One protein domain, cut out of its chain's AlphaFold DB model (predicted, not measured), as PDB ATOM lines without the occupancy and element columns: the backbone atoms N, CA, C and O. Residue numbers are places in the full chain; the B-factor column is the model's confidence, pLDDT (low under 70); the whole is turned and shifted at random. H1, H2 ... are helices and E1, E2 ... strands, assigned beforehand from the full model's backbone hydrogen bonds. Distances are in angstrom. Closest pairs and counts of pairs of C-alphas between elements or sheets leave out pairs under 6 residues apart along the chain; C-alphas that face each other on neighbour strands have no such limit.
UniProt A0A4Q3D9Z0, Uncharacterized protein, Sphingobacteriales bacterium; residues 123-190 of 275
ATOM      1  N   ALA A 123     -36.683  12.191  27.612       70.19
ATOM      2  CA  ALA A 123     -35.283  11.769  27.657       70.19
ATOM      3  C   ALA A 123     -34.832  11.117  26.347       70.19
ATOM      4  O   ALA A 123     -35.348  10.073  25.946       70.19
ATOM      5  N   SER A 124     -33.788  11.688  25.745       83.81
ATOM      6  CA  SER A 124     -32.908  10.968  24.827       83.81
ATOM      7  C   SER A 124     -31.683  10.499  25.614       83.81
ATOM      8  O   SER A 124     -30.946  11.350  26.120       83.81
ATOM      9  N   PRO A 125     -31.444   9.183  25.738       91.31
ATOM     10  CA  PRO A 125     -30.242   8.676  26.380       91.31
ATOM     11  C   PRO A 125     -28.989   9.218  25.688       91.31
ATOM     12  O   PRO A 125     -28.924   9.251  24.459       91.31
ATOM     13  N   VAL A 126     -27.998   9.619  26.477       92.88
ATOM     14  CA  VAL A 126     -26.685  10.045  25.980       92.88
ATOM     15  C   VAL A 126     -25.721   8.880  26.132       92.88
ATOM     16  O   VAL A 126     -25.562   8.357  27.235       92.88
ATOM     17  N   ASP A 127     -25.096   8.465  25.035       92.44
ATOM     18  CA  ASP A 127     -24.069   7.424  25.047       92.44
ATOM     19  C   ASP A 127     -22.801   7.944  25.742       92.44
ATOM     20  O   ASP A 127     -22.272   9.000  25.391       92.44
ATOM     21  N   LEU A 128     -22.347   7.218  26.763       90.44
ATOM     22  CA  LEU A 128     -21.126   7.506  27.520       90.44
ATOM     23  C   LEU A 128     -19.952   6.612  27.084       90.44
ATOM     24  O   LEU A 128     -18.866   6.693  27.665       90.44
ATOM     25  N   GLY A 129     -20.166   5.743  26.095       88.56
ATOM     26  CA  GLY A 129     -19.212   4.745  25.641       88.56
ATOM     27  C   GLY A 129     -19.078   3.554  26.594       88.56
ATOM     28  O   GLY A 129     -19.403   3.610  27.786       88.56
ATOM     29  N   GLY A 130     -18.576   2.441  26.053       85.12
ATOM     30  CA  GLY A 130     -18.360   1.210  26.819       85.12
ATOM     31  C   GLY A 130     -19.658   0.599  27.351       85.12
ATOM     32  O   GLY A 130     -19.687   0.116  28.478       85.12
ATOM     33  N   ASN A 131     -20.730   0.654  26.556       91.81
ATOM     34  CA  ASN A 131     -22.053   0.116  26.890       91.81
ATOM     35  C   ASN A 131     -22.686   0.794  28.109       91.81
ATOM     36  O   ASN A 131     -23.316   0.145  28.952       91.81
ATOM     37  N   ARG A 132     -22.495   2.112  28.202       94.81
ATOM     38  CA  ARG A 132     -23.078   2.951  29.242       94.81
ATOM     39  C   ARG A 132     -23.877   4.082  28.625       94.81
ATOM     40  O   ARG A 132     -23.427   4.721  27.680       94.81
ATOM     41  N   TRP A 133     -25.034   4.366  29.207       96.12
ATOM     42  CA  TRP A 133     -25.915   5.439  28.763       96.12
ATOM     43  C   TRP A 133     -26.385   6.262  29.947       96.12
ATOM     44  O   TRP A 133     -26.946   5.731  30.902       96.12
ATOM     45  N   LYS A 134     -26.245   7.581  29.856       95.12
ATOM     46  CA  LYS A 134     -26.915   8.498  30.772       95.12
ATOM     47  C   LYS A 134     -28.365   8.649  30.339       95.12
ATOM     48  O   LYS A 134     -28.637   9.169  29.261       95.12
ATOM     49  N   LEU A 135     -29.293   8.211  31.183       95.19
ATOM     50  CA  LEU A 135     -30.723   8.237  30.872       95.19
ATOM     51  C   LEU A 135     -31.348   9.604  31.159       95.19
ATOM     52  O   LEU A 135     -32.263  10.027  30.464       95.19
ATOM     53  N   GLY A 136     -30.865  10.298  32.189       92.12
ATOM     54  CA  GLY A 136     -31.419  11.573  32.627       92.12
ATOM     55  C   GLY A 136     -31.098  11.849  34.087       92.12
ATOM     56  O   GLY A 136     -30.268  11.173  34.688       92.12
ATOM     57  N   ASN A 137     -31.756  12.849  34.667       90.94
ATOM     58  CA  ASN A 137     -31.639  13.146  36.092       90.94
ATOM     59  C   ASN A 137     -32.936  12.752  36.800       90.94
ATOM     60  O   ASN A 137     -33.969  13.391  36.586       90.94
ATOM     61  N   PHE A 138     -32.879  11.732  37.652       93.50
ATOM     62  CA  PHE A 138     -34.023  11.259  38.418       93.50
ATOM     63  C   PHE A 138     -34.243  12.129  39.659       93.50
ATOM     64  O   PHE A 138     -33.298  12.477  40.373       93.50
ATOM     65  N   GLN A 139     -35.498  12.512  39.891       91.94
ATOM     66  CA  GLN A 139     -35.891  13.415  40.967       91.94
ATOM     67  C   GLN A 139     -36.428  12.617  42.161       91.94
ATOM     68  O   GLN A 139     -37.483  11.980  42.080       91.94
ATOM     69  N   GLY A 140     -35.701  12.685  43.274       89.94
ATOM     70  CA  GLY A 140     -36.169  12.283  44.594       89.94
ATOM     71  C   GLY A 140     -36.993  13.381  45.272       89.94
ATOM     72  O   GLY A 140     -37.233  14.447  44.697       89.94
ATOM     73  N   LEU A 141     -37.431  13.143  46.507       87.62
ATOM     74  CA  LEU A 141     -38.088  14.174  47.317       87.62
ATOM     75  C   LEU A 141     -37.091  15.222  47.823       87.62
ATOM     76  O   LEU A 141     -37.433  16.397  47.933       87.62
ATOM     77  N   LYS A 142     -35.864  14.794  48.139       85.50
ATOM     78  CA  LYS A 142     -34.805  15.626  48.727       85.50
ATOM     79  C   LYS A 142     -33.713  15.958  47.722       85.50
ATOM     80  O   LYS A 142     -33.207  17.081  47.707       85.50
ATOM     81  N   HIS A 143     -33.350  14.987  46.889       85.75
ATOM     82  CA  HIS A 143     -32.203  15.092  45.994       85.75
ATOM     83  C   HIS A 143     -32.588  14.843  44.539       85.75
ATOM     84  O   HIS A 143     -33.672  14.361  44.217       85.75
ATOM     85  N   LYS A 144     -31.680  15.216  43.644       90.31
ATOM     86  CA  LYS A 144     -31.754  14.928  42.217       90.31
ATOM     87  C   LYS A 144     -30.409  14.355  41.817       90.31
ATOM     88  O   LYS A 144     -29.385  14.955  42.143       90.31
ATOM     89  N   SER A 145     -30.415  13.237  41.107       90.19
ATOM     90  CA  SER A 145     -29.180  12.546  40.742       90.19
ATOM     91  C   SER A 145     -29.234  12.050  39.302       90.19
ATOM     92  O   SER A 145     -30.316  11.691  38.826       90.19
ATOM     93  N   PRO A 146     -28.094  12.038  38.589       92.31
ATOM     94  CA  PRO A 146     -28.020  11.397  37.289       92.31
ATOM     95  C   PRO A 146     -28.307   9.901  37.441       92.31
ATOM     96  O   PRO A 146     -27.904   9.278  38.423       92.31
ATOM     97  N   LEU A 147     -29.034   9.360  36.471       95.12
ATOM     98  CA  LEU A 147     -29.297   7.940  36.326       95.12
ATOM     99  C   LEU A 147     -28.557   7.438  35.092       95.12
ATOM    100  O   LEU A 147     -28.772   7.939  33.982       95.12
ATOM    101  N   GLU A 148     -27.715   6.436  35.294       95.75
ATOM    102  CA  GLU A 148     -26.885   5.841  34.254       95.75
ATOM    103  C   GLU A 148     -27.172   4.345  34.152       95.75
ATOM    104  O   GLU A 148     -27.219   3.636  35.152       95.75
ATOM    105  N   LEU A 149     -27.381   3.864  32.931       96.69
ATOM    106  CA  LEU A 149     -27.439   2.448  32.599       96.69
ATOM    107  C   LEU A 149     -26.035   1.974  32.248       96.69
ATOM    108  O   LEU A 149     -25.373   2.595  31.422       96.69
ATOM    109  N   SER A 150     -25.622   0.844  32.812       95.88
ATOM    110  CA  SER A 150     -24.416   0.127  32.417       95.88
ATOM    111  C   SER A 150     -24.776  -1.308  32.064       95.88
ATOM    112  O   SER A 150     -25.349  -2.034  32.876       95.88
ATOM    113  N   LEU A 151     -24.416  -1.731  30.856       94.06
ATOM    114  CA  LEU A 151     -24.527  -3.120  30.414       94.06
ATOM    115  C   LEU A 151     -23.234  -3.900  30.653       94.06
ATOM    116  O   LEU A 151     -22.830  -4.727  29.834       94.06
ATOM    117  N   ALA A 152     -22.598  -3.649  31.798       86.25
ATOM    118  CA  ALA A 152     -21.686  -4.617  32.387       86.25
ATOM    119  C   ALA A 152     -22.424  -5.943  32.657       86.25
ATOM    120  O   ALA A 152     -23.643  -6.043  32.508       86.25
ATOM    121  N   PHE A 153     -21.687  -6.982  33.041       84.19
ATOM    122  CA  PHE A 153     -22.282  -8.242  33.470       84.19
ATOM    123  C   PHE A 153     -22.126  -8.367  34.996       84.19
ATOM    124  O   PHE A 153     -20.995  -8.567  35.447       84.19
ATOM    125  N   PRO A 154     -23.205  -8.221  35.794       90.81
ATOM    126  CA  PRO A 154     -24.611  -8.050  35.399       90.81
ATOM    127  C   PRO A 154     -24.983  -6.608  34.975       90.81
ATOM    128  O   PRO A 154     -24.297  -5.659  35.363       90.81
ATOM    129  N   PRO A 155     -26.077  -6.420  34.203       94.25
ATOM    130  CA  PRO A 155     -26.603  -5.096  33.862       94.25
ATOM    131  C   PRO A 155     -27.112  -4.343  35.081       94.25
ATOM    132  O   PRO A 155     -27.942  -4.858  35.834       94.25
ATOM    133  N   VAL A 156     -26.681  -3.094  35.231       96.19
ATOM    134  CA  VAL A 156     -26.965  -2.281  36.416       96.19
ATOM    135  C   VAL A 156     -27.424  -0.871  36.063       96.19
ATOM    136  O   VAL A 156     -27.088  -0.319  35.013       96.19
ATOM    137  N   LEU A 157     -28.173  -0.273  36.984       96.06
ATOM    138  CA  LEU A 157     -28.449   1.153  37.043       96.06
ATOM    139  C   LEU A 157     -27.616   1.781  38.161       96.06
ATOM    140  O   LEU A 157     -27.698   1.362  39.316       96.06
ATOM    141  N   ALA A 158     -26.836   2.799  37.810       94.75
ATOM    142  CA  ALA A 158     -26.095   3.623  38.751       94.75
ATOM    143  C   ALA A 158     -26.871   4.915  39.033       94.75
ATOM    144  O   ALA A 158     -27.273   5.629  38.107       94.75
ATOM    145  N   ILE A 159     -27.106   5.212  40.310       94.50
ATOM    146  CA  ILE A 159     -27.881   6.378  40.742       94.50
ATOM    147  C   ILE A 159     -27.450   6.831  42.132       94.50
ATOM    148  O   ILE A 159     -27.462   6.053  43.077       94.50
ATOM    149  N   ALA A 160     -27.087   8.107  42.278       90.81
ATOM    150  CA  ALA A 160     -26.757   8.701  43.580       90.81
ATOM    151  C   ALA A 160     -25.703   7.900  44.391       90.81
ATOM    152  O   ALA A 160     -25.816   7.760  45.607       90.81
ATOM    153  N   GLY A 161     -24.716   7.335  43.683       88.94
ATOM    154  CA  GLY A 161     -23.652   6.487  44.236       88.94
ATOM    155  C   GLY A 161     -24.070   5.058  44.602       88.94
ATOM    156  O   GLY A 161     -23.248   4.288  45.094       88.94
ATOM    157  N   HIS A 162     -25.320   4.681  44.336       93.19
ATOM    158  CA  HIS A 162     -25.791   3.299  44.378       93.19
ATOM    159  C   HIS A 162     -25.611   2.627  43.027       93.19
ATOM    160  O   HIS A 162     -25.693   3.278  41.987       93.19
ATOM    161  N   THR A 163     -25.443   1.308  43.055       94.69
ATOM    162  CA  THR A 163     -25.523   0.438  41.879       94.69
ATOM    163  C   THR A 163     -26.552  -0.644  42.169       94.69
ATOM    164  O   THR A 163     -26.444  -1.319  43.188       94.69
ATOM    165  N   VAL A 164     -27.555  -0.785  41.304       95.12
ATOM    166  CA  VAL A 164     -28.644  -1.760  41.470       95.12
ATOM    167  C   VAL A 164     -28.813  -2.559  40.194       95.12
ATOM    168  O   VAL A 164     -28.762  -1.998  39.100       95.12
ATOM    169  N   GLU A 165     -29.022  -3.864  40.320       95.56
ATOM    170  CA  GLU A 165     -29.249  -4.719  39.162       95.56
ATOM    171  C   GLU A 165     -30.551  -4.357  38.451       95.56
ATOM    172  O   GLU A 165     -31.613  -4.175  39.051       95.56
ATOM    173  N   LEU A 166     -30.488  -4.289  37.122       95.00
ATOM    174  CA  LEU A 166     -31.635  -3.880  36.320       95.00
ATOM    175  C   LEU A 166     -32.819  -4.853  36.467       95.00
ATOM    176  O   LEU A 166     -33.976  -4.439  36.414       95.00
ATOM    177  N   CYS A 167     -32.533  -6.138  36.687       93.69
ATOM    178  CA  CYS A 167     -33.549  -7.176  36.854       93.69
ATOM    179  C   CYS A 167     -34.352  -7.039  38.159       93.69
ATOM    180  O   CYS A 167     -35.474  -7.531  38.220       93.69
ATOM    181  N   GLU A 168     -33.818  -6.359  39.177       93.75
ATOM    182  CA  GLU A 168     -34.531  -6.108  40.439       93.75
ATOM    183  C   GLU A 168     -35.526  -4.950  40.318       93.75
ATOM    184  O   GLU A 168     -36.541  -4.906  41.011       93.75
ATOM    185  N   LEU A 169     -35.247  -4.010  39.412       94.88
ATOM    186  CA  LEU A 169     -36.043  -2.798  39.224       94.88
ATOM    187  C   LEU A 169     -37.119  -2.944  38.150       94.88
ATOM    188  O   LEU A 169     -38.024  -2.111  38.081       94.88
ATOM    189  N   LEU A 170     -37.026  -3.969  37.302       95.00
ATOM    190  CA  LEU A 170     -37.946  -4.189  36.196       95.00
ATOM    191  C   LEU A 170     -38.852  -5.392  36.430       95.00
ATOM    192  O   LEU A 170     -38.422  -6.476  36.808       95.00
ATOM    193  N   SER A 171     -40.132  -5.225  36.115       94.19
ATOM    194  CA  SER A 171     -41.101  -6.321  36.125       94.19
ATOM    195  C   SER A 171     -42.115  -6.165  35.000       94.19
ATOM    196  O   SER A 171     -42.347  -5.062  34.511       94.19
ATOM    197  N   VAL A 172     -42.753  -7.264  34.598       93.06
ATOM    198  CA  VAL A 172     -43.896  -7.216  33.679       93.06
ATOM    199  C   VAL A 172     -45.175  -7.429  34.484       93.06
ATOM    200  O   VAL A 172     -45.378  -8.497  35.060       93.06
ATOM    201  N   LYS A 173     -46.049  -6.419  34.535       91.38
ATOM    202  CA  LYS A 173     -47.343  -6.472  35.237       91.38
ATOM    203  C   LYS A 173     -48.456  -6.054  34.285       91.38
ATOM    204  O   LYS A 173     -48.352  -5.009  33.656       91.38
ATOM    205  N   ARG A 174     -49.535  -6.846  34.204       88.06
ATOM    206  CA  ARG A 174     -50.731  -6.544  33.385       88.06
ATOM    207  C   ARG A 174     -50.384  -6.104  31.949       88.06
ATOM    208  O   ARG A 174     -50.878  -5.086  31.479       88.06
ATOM    209  N   ALA A 175     -49.497  -6.852  31.287       87.75
ATOM    210  CA  ALA A 175     -49.011  -6.559  29.933       87.75
ATOM    211  C   ALA A 175     -48.296  -5.196  29.765       87.75
ATOM    212  O   ALA A 175     -48.240  -4.655  28.661       87.75
ATOM    213  N   ALA A 176     -47.705  -4.656  30.833       91.81
ATOM    214  CA  ALA A 176     -46.833  -3.487  30.791       91.81
ATOM    215  C   ALA A 176     -45.494  -3.781  31.475       91.81
ATOM    216  O   ALA A 176     -45.438  -4.505  32.473       91.81
ATOM    217  N   VAL A 177     -44.416  -3.199  30.949       93.19
ATOM    218  CA  VAL A 177     -43.118  -3.173  31.632       93.19
ATOM    219  C   VAL A 177     -43.161  -2.050  32.663       93.19
ATOM    220  O   VAL A 177     -43.440  -0.902  32.326       93.19
ATOM    221  N   VAL A 178     -42.918  -2.391  33.924       95.06
ATOM    222  CA  VAL A 178     -42.994  -1.479  35.067       95.06
ATOM    223  C   VAL A 178     -41.619  -1.363  35.702       95.06
ATOM    224  O   VAL A 178     -40.977  -2.376  35.984       95.06
ATOM    225  N   ILE A 179     -41.211  -0.122  35.956       95.50
ATOM    226  CA  ILE A 179     -39.986   0.220  36.675       95.50
ATOM    227  C   ILE A 179     -40.361   0.561  38.117       95.50
ATOM    228  O   ILE A 179     -41.290   1.344  38.337       95.50
ATOM    229  N   ASP A 180     -39.649   0.009  39.098       96.06
ATOM    230  CA  ASP A 180     -39.839   0.334  40.515       96.06
ATOM    231  C   ASP A 180     -39.293   1.738  40.839       96.06
ATOM    232  O   ASP A 180     -38.213   1.937  41.399       96.06
ATOM    233  N   GLN A 181     -40.058   2.756  40.443       95.19
ATOM    234  CA  GLN A 181     -39.755   4.153  40.746       95.19
ATOM    235  C   GLN A 181     -39.708   4.449  42.256       95.19
ATOM    236  O   GLN A 181     -38.854   5.246  42.658       95.19
ATOM    237  N   PRO A 182     -40.572   3.863  43.118       95.75
ATOM    238  CA  PRO A 182     -40.427   3.992  44.565       95.75
ATOM    239  C   PRO A 182     -39.058   3.538  45.085       95.75
ATOM    240  O   PRO A 182     -38.479   4.242  45.914       95.75
ATOM    241  N   ALA A 183     -38.523   2.415  44.596       95.62
ATOM    242  CA  ALA A 183     -37.178   1.963  44.947       95.62
ATOM    243  C   ALA A 183     -36.114   2.974  44.489       95.62
ATOM    244  O   ALA A 183     -35.337   3.445  45.317       95.62
ATOM    245  N   LEU A 184     -36.150   3.411  43.224       95.00
ATOM    246  CA  LEU A 184     -35.226   4.434  42.704       95.00
ATOM    247  C   LEU A 184     -35.268   5.738  43.515       95.00
ATOM    248  O   LEU A 184     -34.231   6.327  43.817       95.00
ATOM    249  N   ARG A 185     -36.463   6.181  43.916       95.56
ATOM    250  CA  ARG A 185     -36.648   7.391  44.726       95.56
ATOM    251  C   ARG A 185     -35.985   7.266  46.095       95.56
ATOM    252  O   ARG A 185     -35.319   8.203  46.524       95.56
ATOM    253  N   LYS A 186     -36.117   6.110  46.753       94.81
ATOM    254  CA  LYS A 186     -35.454   5.841  48.041       94.81
ATOM    255  C   LYS A 186     -33.930   5.897  47.934       94.81
ATOM    256  O   LYS A 186     -33.302   6.358  48.882       94.81
ATOM    257  N   LEU A 187     -33.358   5.453  46.813       94.00
ATOM    258  CA  LEU A 187     -31.911   5.500  46.570       94.00
ATOM    259  C   LEU A 187     -31.423   6.939  46.379       94.00
ATOM    260  O   LEU A 187     -30.445   7.339  47.000       94.00
ATOM    261  N   VAL A 188     -32.144   7.744  45.587       93.44
ATOM    262  CA  VAL A 188     -31.817   9.172  45.414       93.44
ATOM    263  C   VAL A 188     -31.899   9.934  46.729       93.44
ATOM    264  O   VAL A 188     -31.045  10.768  47.011       93.44
ATOM    265  N   ASP A 189     -32.915   9.655  47.542       92.31
ATOM    266  CA  ASP A 189     -33.124  10.363  48.804       92.31
ATOM    267  C   ASP A 189     -32.172   9.917  49.928       92.31
ATOM    268  O   ASP A 189     -32.085  10.615  50.941       92.31
ATOM    269  N   ASN A 190     -31.451   8.804  49.749       90.44
ATOM    270  CA  ASN A 190     -30.456   8.276  50.688       90.44
ATOM    271  C   ASN A 190     -29.164   7.898  49.947       90.44
ATOM    272  O   ASN A 190     -28.837   6.715  49.855       90.44
TER     273      ASN A 190
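AT A GLANCE: This is residues 123 to 190 of the 275 residues of an uncharacterized protein of Sphingobacteriales bacterium (UniProt A0A4Q3D9Z0). A twisted four-stranded sheet, E1 to E4, has the helix H2 packed on it near Gln 139, Ser 145, Ile 159 and His 162, while a two-stranded hairpin, E5 and E6, forms an arm that reaches away from the sheet. The single turn H1 joins sheet and arm, and residues 172 to 177 at the arm's tip stick out. The printed part has 68 residues, with six named strands and two named helices in the order E1 E2 E3 E4 H1 E5 E6 H2; the class is mixed, helices and strands. Both sheets, E1 - E2 - E3 - E4 and E5 - E6, are antiparallel. The whole is compact, with a radius of gyration of the C-alphas of 12.0 A and spans of 33 by 31 by 22 A.

HOW THE PARTS SIT: Residues 126 to 127 pair antiparallel with residues 133 to 134 of E1, residues 132 to 139. E1 forms a hairpin with E2, residues 144 to 150, where N 133 and O 149 are 2.9 A apart, within hydrogen-bond range. E2 forms a hairpin with E3, residues 156 to 159, with N 158 and O 148 at 2.8 A. E3 forms a hairpin with E4, residues 162 to 165, with N 157 and O 164 at 2.8 A. These four strands make a meander, each the antiparallel neighbour of the one before; E1 and E4 are its edge strands, and from edge to edge the strands' lines turn by 63 degrees. H1, residues 166 to 169, only grazes this sheet; the closest C-alphas of E3 and H1, Val 156 and Leu 166, are 4.9 A apart. E5, residues 170 to 173, and E6, residues 176 to 179, form a hairpin at 146 degrees, with N 178 and O 171 at 2.8 A. E5 and E6 are apart from the four strands of the meander. H2, residues 181 to 189, is on the larger sheet; its closest C-alphas to E2 are those of Val 188 and Ser 145, 6.3 A. H1 and H2 are close but not clearly touching, with Leu 169 and Ala 183 at 7.5 A between C-alphas. In H2 every O i to N i+4 pair is within hydrogen-bond range; H1 is too short for such a pair.

IN THESE COORDINATES: E1 begins at C-alpha 132, (-23.078, 2.951, 29.242), and is 20.3 A long; E2 is 19.2 A. E3, E4, E5 and E6 measure 9.7, 10.2, 9.7 and 9.8 A. H1 measures 5.4 A. H2 is 12.1 A long and ends at C-alpha 189, (-33.124, 10.363, 48.804).

THE WHOLE: The C-alphas farthest apart, those of Gly 129 and Arg 174, are 34.4 A apart. The printed part has no cut, and the links between named elements are tight. Mean pLDDT of the printed part is 92.2, and no printed residue is under 70.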